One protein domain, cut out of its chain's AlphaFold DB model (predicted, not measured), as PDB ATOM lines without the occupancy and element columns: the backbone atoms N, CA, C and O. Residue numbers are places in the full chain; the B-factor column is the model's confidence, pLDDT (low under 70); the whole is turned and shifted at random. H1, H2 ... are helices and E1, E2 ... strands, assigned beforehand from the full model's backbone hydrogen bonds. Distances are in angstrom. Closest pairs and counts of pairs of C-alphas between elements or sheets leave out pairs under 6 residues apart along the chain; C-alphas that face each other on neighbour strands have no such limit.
ATOM      1  N   GLU A  48       1.630 -56.775 -46.395       96.06
ATOM      2  CA  GLU A  48       2.664 -56.895 -47.433       96.06
ATOM      3  C   GLU A  48       3.864 -55.963 -47.209       96.06
ATOM      4  O   GLU A  48       4.987 -56.282 -47.589       96.06
ATOM      5  N   ALA A  49       3.652 -54.810 -46.568       96.12
ATOM      6  CA  ALA A  49       4.749 -53.922 -46.204       96.12
ATOM      7  C   ALA A  49       5.579 -54.527 -45.061       96.12
ATOM      8  O   ALA A  49       6.803 -54.452 -45.086       96.12
ATOM      9  N   PHE A  50       4.916 -55.177 -44.096       94.56
ATOM     10  CA  PHE A  50       5.568 -55.911 -43.011       94.56
ATOM     11  C   PHE A  50       6.355 -57.131 -43.513       94.56
ATOM     12  O   PHE A  50       7.446 -57.392 -43.014       94.56
ATOM     13  N   THR A  51       5.843 -57.859 -44.511       94.62
ATOM     14  CA  THR A  51       6.533 -59.023 -45.099       94.62
ATOM     15  C   THR A  51       7.615 -58.657 -46.119       94.62
ATOM     16  O   THR A  51       8.419 -59.517 -46.473       94.62
ATOM     17  N   GLY A  52       7.692 -57.390 -46.551       93.62
ATOM     18  CA  GLY A  52       8.814 -56.860 -47.333       93.62
ATOM     19  C   GLY A  52       8.563 -56.681 -48.833       93.62
ATOM     20  O   GLY A  52       9.496 -56.825 -49.629       93.62
ATOM     21  N   ARG A  53       7.333 -56.354 -49.256       96.00
ATOM     22  CA  ARG A  53       7.057 -55.932 -50.643       96.00
ATOM     23  C   ARG A  53       7.913 -54.705 -50.983       96.00
ATOM     24  O   ARG A  53       7.884 -53.715 -50.260       96.00
ATOM     25  N   ARG A  54       8.692 -54.771 -52.071       93.69
ATOM     26  CA  ARG A  54       9.759 -53.790 -52.388       93.69
ATOM     27  C   ARG A  54       9.272 -52.355 -52.598       93.69
ATOM     28  O   ARG A  54      10.045 -51.420 -52.434       93.69
ATOM     29  N   ASP A  55       8.025 -52.194 -53.006       96.56
ATOM     30  CA  ASP A  55       7.364 -50.922 -53.289       96.56
ATOM     31  C   ASP A  55       6.583 -50.370 -52.082       96.56
ATOM     32  O   ASP A  55       6.000 -49.290 -52.165       96.56
ATOM     33  N   LEU A  56       6.571 -51.083 -50.951       96.06
ATOM     34  CA  LEU A  56       5.921 -50.657 -49.716       96.06
ATOM     35  C   LEU A  56       6.939 -50.471 -48.586       96.06
ATOM     36  O   LEU A  56       7.958 -51.149 -48.512       96.06
ATOM     37  N   SER A  57       6.633 -49.557 -47.663       94.62
ATOM     38  CA  SER A  57       7.464 -49.302 -46.484       94.62
ATOM     39  C   SER A  57       6.830 -49.888 -45.217       94.62
ATOM     40  O   SER A  57       5.682 -49.540 -44.917       94.62
ATOM     41  N   PRO A  58       7.565 -50.691 -44.419       93.56
ATOM     42  CA  PRO A  58       7.095 -51.183 -43.121       93.56
ATOM     43  C   PRO A  58       6.988 -50.073 -42.060       93.56
ATOM     44  O   PRO A  58       6.459 -50.305 -40.977       93.56
ATOM     45  N   PHE A  59       7.478 -48.867 -42.359       93.56
ATOM     46  CA  PHE A  59       7.391 -47.698 -41.480       93.56
ATOM     47  C   PHE A  59       6.212 -46.778 -41.826       93.56
ATOM     48  O   PHE A  59       6.029 -45.742 -41.191       93.56
ATOM     49  N   ASN A  60       5.406 -47.140 -42.828       94.44
ATOM     50  CA  ASN A  60       4.183 -46.421 -43.159       94.44
ATOM     51  C   ASN A  60       3.029 -46.898 -42.267       94.44
ATOM     52  O   ASN A  60       2.223 -47.744 -42.669       94.44
ATOM     53  N   PHE A  61       2.985 -46.381 -41.040       94.38
ATOM     54  CA  PHE A  61       1.925 -46.698 -40.091       94.38
ATOM     55  C   PHE A  61       0.593 -46.079 -40.523       94.38
ATOM     56  O   PHE A  61       0.538 -44.916 -40.919       94.38
ATOM     57  N   ARG A  62      -0.490 -46.853 -40.430       93.81
ATOM     58  CA  ARG A  62      -1.846 -46.427 -40.810       93.81
ATOM     59  C   ARG A  62      -2.806 -46.643 -39.653       93.81
ATOM     60  O   ARG A  62      -2.628 -47.581 -38.889       93.81
ATOM     61  N   HIS A  63      -3.825 -45.796 -39.533       93.44
ATOM     62  CA  HIS A  63      -4.830 -45.903 -38.470       93.44
ATOM     63  C   HIS A  63      -5.973 -46.875 -38.791       93.44
ATOM     64  O   HIS A  63      -6.673 -47.275 -37.868       93.44
ATOM     65  N   TYR A  64      -6.156 -47.259 -40.063       94.06
ATOM     66  CA  TYR A  64      -7.195 -48.203 -40.514       94.06
ATOM     67  C   TYR A  64      -8.602 -47.898 -39.977       94.06
ATOM     68  O   TYR A  64      -9.366 -48.814 -39.700       94.06
ATOM     69  N   ASP A  65      -8.904 -46.611 -39.790       93.31
ATOM     70  CA  ASP A  65     -10.183 -46.121 -39.263       93.31
ATOM     71  C   ASP A  65     -10.661 -46.840 -37.992       93.31
ATOM     72  O   ASP A  65     -11.846 -47.112 -37.824       93.31
ATOM     73  N   ILE A  66      -9.735 -47.160 -37.076       94.00
ATOM     74  CA  ILE A  66     -10.109 -47.713 -35.769       94.00
ATOM     75  C   ILE A  66     -11.064 -46.756 -35.053       94.00
ATOM     76  O   ILE A  66     -10.716 -45.612 -34.798       94.00
ATOM     77  N   GLU A  67     -12.215 -47.274 -34.633       94.31
ATOM     78  CA  GLU A  67     -13.234 -46.522 -33.886       94.31
ATOM     79  C   GLU A  67     -13.142 -46.752 -32.369       94.31
ATOM     80  O   GLU A  67     -13.722 -46.009 -31.579       94.31
ATOM     81  N   TYR A  68     -12.450 -47.814 -31.939       95.12
ATOM     82  CA  TYR A  68     -12.360 -48.210 -30.535       95.12
ATOM     83  C   TYR A  68     -11.052 -48.946 -30.228       95.12
ATOM     84  O   TYR A  68     -10.722 -49.938 -30.875       95.12
ATOM     85  N   LEU A  69     -10.333 -48.504 -29.195       94.44
ATOM     86  CA  LEU A  69      -9.145 -49.183 -28.677       94.44
ATOM     87  C   LEU A  69      -9.111 -49.098 -27.146       94.44
ATOM     88  O   LEU A  69      -9.116 -48.013 -26.568       94.44
ATOM     89  N   ALA A  70      -9.025 -50.250 -26.485       93.94
ATOM     90  CA  ALA A  70      -8.878 -50.344 -25.038       93.94
ATOM     91  C   ALA A  70      -7.795 -51.366 -24.687       93.94
ATOM     92  O   ALA A  70      -7.791 -52.478 -25.213       93.94
ATOM     93  N   LEU A  71      -6.887 -50.993 -23.785       93.25
ATOM     94  CA  LEU A  71      -5.950 -51.918 -23.156       93.25
ATOM     95  C   LEU A  71      -6.494 -52.267 -21.771       93.25
ATOM     96  O   LEU A  71      -6.848 -51.373 -21.008       93.25
ATOM     97  N   CYS A  72      -6.551 -53.553 -21.441       92.94
ATOM     98  CA  CYS A  72      -6.981 -54.016 -20.127       92.94
ATOM     99  C   CYS A  72      -5.789 -54.578 -19.349       92.94
ATOM    100  O   CYS A  72      -5.087 -55.462 -19.835       92.94
ATOM    101  N   GLN A  73      -5.596 -54.088 -18.129       91.25
ATOM    102  CA  GLN A  73      -4.648 -54.605 -17.150       91.25
ATOM    103  C   GLN A  73      -5.442 -55.160 -15.966       91.25
ATOM    104  O   GLN A  73      -6.176 -54.414 -15.318       91.25
ATOM    105  N   ASP A  74      -5.329 -56.464 -15.702       88.38
ATOM    106  CA  ASP A  74      -5.986 -57.146 -14.574       88.38
ATOM    107  C   ASP A  74      -7.494 -56.831 -14.457       88.38
ATOM    108  O   ASP A  74      -8.027 -56.550 -13.383       88.38
ATOM    109  N   GLY A  75      -8.188 -56.814 -15.601       87.19
ATOM    110  CA  GLY A  75      -9.624 -56.515 -15.691       87.19
ATOM    111  C   GLY A  75      -9.994 -55.026 -15.658       87.19
ATOM    112  O   GLY A  75     -11.174 -54.694 -15.751       87.19
ATOM    113  N   ARG A  76      -9.021 -54.112 -15.563       91.19
ATOM    114  CA  ARG A  76      -9.240 -52.657 -15.584       91.19
ATOM    115  C   ARG A  76      -8.741 -52.034 -16.882       91.19
ATOM    116  O   ARG A  76      -7.654 -52.359 -17.345       91.19
ATOM    117  N   GLN A  77      -9.511 -51.108 -17.451       90.75
ATOM    118  CA  GLN A  77      -9.107 -50.392 -18.665       90.75
ATOM    119  C   GLN A  77      -8.035 -49.337 -18.365       90.75
ATOM    120  O   GLN A  77      -8.135 -48.586 -17.392       90.75
ATOM    121  N   VAL A  78      -7.024 -49.272 -19.227       88.88
ATOM    122  CA  VAL A  78      -5.920 -48.316 -19.196       88.88
ATOM    123  C   VAL A  78      -5.773 -47.697 -20.592       88.88
ATOM    124  O   VAL A  78      -5.408 -48.400 -21.532       88.88
ATOM    125  N   PRO A  79      -6.017 -46.390 -20.767       86.75
ATOM    126  CA  PRO A  79      -6.598 -45.470 -19.788       86.75
ATOM    127  C   PRO A  79      -8.054 -45.831 -19.437       86.75
ATOM    128  O   PRO A  79      -8.704 -46.595 -20.143       86.75
ATOM    129  N   ALA A  80      -8.579 -45.249 -18.351       88.69
ATOM    130  CA  ALA A  80      -9.914 -45.569 -17.825       88.69
ATOM    131  C   ALA A  80     -11.053 -45.386 -18.846       88.69
ATOM    132  O   ALA A  80     -12.055 -46.092 -18.788       88.69
ATOM    133  N   LYS A  81     -10.896 -44.440 -19.781       92.19
ATOM    134  CA  LYS A  81     -11.780 -44.281 -20.937       92.19
ATOM    135  C   LYS A  81     -11.057 -44.789 -22.175       92.19
ATOM    136  O   LYS A  81     -10.038 -44.208 -22.547       92.19
ATOM    137  N   ALA A  82     -11.639 -45.783 -22.837       94.44
ATOM    138  CA  ALA A  82     -11.161 -46.275 -24.118       94.44
ATOM    139  C   ALA A  82     -10.926 -45.146 -25.137       94.44
ATOM    140  O   ALA A  82     -11.570 -44.081 -25.133       94.44
ATOM    141  N   PHE A  83      -9.981 -45.396 -26.032       94.56
ATOM    142  CA  PHE A  83      -9.770 -44.557 -27.192       94.56
ATOM    143  C   PHE A  83     -10.900 -44.769 -28.188       94.56
ATOM    144  O   PHE A  83     -11.299 -45.901 -28.441       94.56
ATOM    145  N   GLN A  84     -11.430 -43.664 -28.700       95.56
ATOM    146  CA  GLN A  84     -12.529 -43.633 -29.661       95.56
ATOM    147  C   GLN A  84     -12.243 -42.516 -30.665       95.56
ATOM    148  O   GLN A  84     -12.891 -41.467 -30.603       95.56
ATOM    149  N   PRO A  85     -11.177 -42.655 -31.470       95.19
ATOM    150  CA  PRO A  85     -10.814 -41.615 -32.407       95.19
ATOM    151  C   PRO A  85     -11.792 -41.594 -33.588       95.19
ATOM    152  O   PRO A  85     -12.331 -42.618 -33.994       95.19
ATOM    153  N   ASP A  86     -11.973 -40.408 -34.153       95.31
ATOM    154  CA  ASP A  86     -12.647 -40.183 -35.424       95.31
ATOM    155  C   ASP A  86     -11.681 -39.421 -36.330       95.31
ATOM    156  O   ASP A  86     -11.494 -38.207 -36.216       95.31
ATOM    157  N   PHE A  87     -11.012 -40.166 -37.206       92.56
ATOM    158  CA  PHE A  87      -9.992 -39.619 -38.096       92.56
ATOM    159  C   PHE A  87     -10.586 -38.725 -39.188       92.56
ATOM    160  O   PHE A  87      -9.917 -37.787 -39.618       92.56
ATOM    161  N   ASN A  88     -11.845 -38.949 -39.576       92.19
ATOM    162  CA  ASN A  88     -12.524 -38.151 -40.598       92.19
ATOM    163  C   ASN A  88     -12.879 -36.756 -40.074       92.19
ATOM    164  O   ASN A  88     -12.774 -35.776 -40.807       92.19
ATOM    165  N   ASN A  89     -13.232 -36.660 -38.791       92.88
ATOM    166  CA  ASN A  89     -13.553 -35.395 -38.128       92.88
ATOM    167  C   ASN A  89     -12.370 -34.790 -37.347       92.88
ATOM    168  O   ASN A  89     -12.544 -33.825 -36.603       92.88
ATOM    169  N   GLY A  90     -11.158 -35.342 -37.488       88.00
ATOM    170  CA  GLY A  90      -9.950 -34.838 -36.823       88.00
ATOM    171  C   GLY A  90      -9.895 -35.081 -35.306       88.00
ATOM    172  O   GLY A  90      -9.040 -34.528 -34.611       88.00
ATOM    173  N   VAL A  91     -10.765 -35.932 -34.766       91.94
ATOM    174  CA  VAL A  91     -10.826 -36.275 -33.340       91.94
ATOM    175  C   VAL A  91      -9.861 -37.428 -33.052       91.94
ATOM    176  O   VAL A  91     -10.261 -38.572 -32.894       91.94
ATOM    177  N   SER A  92      -8.559 -37.148 -33.005       92.75
ATOM    178  CA  SER A  92      -7.525 -38.150 -32.646       92.75
ATOM    179  C   SER A  92      -6.389 -37.591 -31.776       92.75
ATOM    180  O   SER A  92      -5.412 -38.272 -31.449       92.75
ATOM    181  N   VAL A  93      -6.509 -36.320 -31.375       91.44
ATOM    182  CA  VAL A  93      -5.464 -35.575 -30.657       91.44
ATOM    183  C   VAL A  93      -5.185 -36.177 -29.281       91.44
ATOM    184  O   VAL A  93      -4.033 -36.224 -28.853       91.44
ATOM    185  N   ARG A  94      -6.215 -36.679 -28.586       92.50
ATOM    186  CA  ARG A  94      -6.071 -37.299 -27.260       92.50
ATOM    187  C   ARG A  94      -5.193 -38.545 -27.330       92.50
ATOM    188  O   ARG A  94      -4.325 -38.737 -26.484       92.50
ATOM    189  N   GLU A  95      -5.434 -39.386 -28.326       91.50
ATOM    190  CA  GLU A  95      -4.727 -40.638 -28.571       91.50
ATOM    191  C   GLU A  95      -3.248 -40.361 -28.872       91.50
ATOM    192  O   GLU A  95      -2.360 -40.957 -28.253       91.50
ATOM    193  N   PHE A  96      -2.981 -39.387 -29.749       88.38
ATOM    194  CA  PHE A  96      -1.625 -38.934 -30.056       88.38
ATOM    195  C   PHE A  96      -0.915 -38.354 -28.824       88.38
ATOM    196  O   PHE A  96       0.218 -38.731 -28.514       88.38
ATOM    197  N   TYR A  97      -1.591 -37.478 -28.078       89.50
ATOM    198  CA  TYR A  97      -1.032 -36.858 -26.879       89.50
ATOM    199  C   TYR A  97      -0.716 -37.894 -25.792       89.50
ATOM    200  O   TYR A  97       0.345 -37.838 -25.172       89.50
ATOM    201  N   ASN A  98      -1.571 -38.906 -25.615       90.12
ATOM    202  CA  ASN A  98      -1.317 -39.999 -24.679       90.12
ATOM    203  C   ASN A  98      -0.045 -40.789 -25.039       90.12
ATOM    204  O   ASN A  98       0.754 -41.102 -24.158       90.12
ATOM    205  N   MET A  99       0.184 -41.076 -26.325       87.50
ATOM    206  CA  MET A  99       1.430 -41.703 -26.787       87.50
ATOM    207  C   MET A  99       2.654 -40.819 -26.486       87.50
ATOM    208  O   MET A  99       3.696 -41.308 -26.038       87.50
ATOM    209  N   PHE A 100       2.536 -39.512 -26.716       85.00
ATOM    210  CA  PHE A 100       3.620 -38.561 -26.486       85.00
ATOM    211  C   PHE A 100       3.996 -38.446 -24.997       85.00
ATOM    212  O   PHE A 100       5.180 -38.443 -24.643       85.00
ATOM    213  N   LEU A 101       2.993 -38.453 -24.113       85.88
ATOM    214  CA  LEU A 101       3.191 -38.523 -22.665       85.88
ATOM    215  C   LEU A 101       3.841 -39.847 -22.245       85.88
ATOM    216  O   LEU A 101       4.858 -39.832 -21.551       85.88
ATOM    217  N   ALA A 102       3.307 -40.981 -22.712       83.56
ATOM    218  CA  ALA A 102       3.771 -42.316 -22.331       83.56
ATOM    219  C   ALA A 102       5.233 -42.591 -22.725       83.56
ATOM    220  O   ALA A 102       5.949 -43.295 -22.017       83.56
ATOM    221  N   THR A 103       5.697 -42.014 -23.835       81.69
ATOM    222  CA  THR A 103       7.086 -42.168 -24.306       81.69
ATOM    223  C   THR A 103       8.074 -41.207 -23.637       81.69
ATOM    224  O   THR A 103       9.275 -41.283 -23.906       81.69
ATOM    225  N   GLY A 104       7.601 -40.295 -22.779       74.88
ATOM    226  CA  GLY A 104       8.444 -39.315 -22.091       74.88
ATOM    227  C   GLY A 104       9.126 -38.312 -23.028       74.88
ATOM    228  O   GLY A 104      10.055 -37.628 -22.605       74.88
ATOM    229  N   ARG A 105       8.697 -38.221 -24.297       67.38
ATOM    230  CA  ARG A 105       9.255 -37.253 -25.256       67.38
ATOM    231  C   ARG A 105       8.862 -35.817 -24.924       67.38
ATOM    232  O   ARG A 105       9.670 -34.926 -25.136       67.38
ATOM    233  N   HIS A 106       7.717 -35.618 -24.273       65.06
ATOM    234  CA  HIS A 106       7.270 -34.299 -23.814       65.06
ATOM    235  C   HIS A 106       8.239 -33.565 -22.873       65.06
ATOM    236  O   HIS A 106       8.128 -32.354 -22.735       65.06
ATOM    237  N   LEU A 107       9.185 -34.272 -22.241       56.91
ATOM    238  CA  LEU A 107      10.183 -33.687 -21.337       56.91
ATOM    239  C   LEU A 107      11.540 -33.423 -22.002       56.91
ATOM    240  O   LEU A 107      12.423 -32.865 -21.359       56.91
ATOM    241  N   LYS A 108      11.747 -33.866 -23.247       56.66
ATOM    242  CA  LYS A 108      13.039 -33.743 -23.945       56.66
ATOM    243  C   LYS A 108      13.126 -32.529 -24.865       56.66
ATOM    244  O   LYS A 108      14.229 -32.181 -25.265       56.66
TER     245      LYS A 108
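Overview. This is residues 48 to 108 of the 111 residues of an uncharacterized protein of Takifugu flavidus (sansaifugu) (UniProt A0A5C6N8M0). A loose, open arrangement of three small parts: a single short helical turn, H1, near one end of the longest axis, a two-stranded hairpin, E1 and E2, at the other end, and a helix, H2, that extends away from the hairpin as an arm, with residues 99 to 105 sticking out free. A long stretch with no named element, residues 52 to 68, spans the distance between H1 and the hairpin. The printed part has 61 residues with two named helices and two named strands, in the order H1, E1, E2, H2; the sheet has the order E1 - E2 and is antiparallel. The class is mixed, helices and strands, with under half of the residues in named elements. The whole is loose, with a radius of gyration of the C-alphas of 14.8 A, and the C-alphas span 40 by 31 by 30 A.

Along the chain. H1 is residues 48 to 51, beginning at C-alpha 48 at (2.664, -56.895, -47.433), and measures 5.0 A from first to last C-alpha. E1 is residues 69 to 73, 13.5 A long, with C-alpha 69 at (-9.145, -49.183, -28.677). E2 is residues 76 to 83, 14.2 A from first to last C-alpha, and it bends by 65 degrees at residue 79. H2 is residues 93 to 102, 14.1 A long, ending at C-alpha 102 at (3.771, -42.316, -22.331).

Arrangement. H1 is apart from E2 and from H2. E1 and E2 form a hairpin with a tight link of 2 residues, antiparallel, with 168 degrees between their directions. Their C-alphas 72 and 77 face each other at 4.4 A, and C-alphas 69 and 83 at 4.9 A. N 73 and O 76 are within hydrogen-bond range at 2.8 A, and so are N 83 and O 69 at 2.8 A. The closest C-alphas of E2 and H2 are those of Phe 83 and Glu 95, 6.5 A apart, the one pair within 8 A; the centres are 13.2 A apart. H2 is apart from E1. In H2 each O i to N i+4 pair is within hydrogen-bond range; H1 is too short for such a pair, and its one O i to N i+3 pair is not within range.

Size, cuts and confidence. The two C-alphas farthest apart are those of Asp 55 and Gly 75, at 41.6 A, and the first and last printed C-alphas are 34.6 A apart. The printed part has no cut. The link from H1 to E1, 17 residues, is long, and the link from E2 to H2, 9 residues, is short. The mean pLDDT of the printed part is 89.8; residues 105 to 108 are under 70.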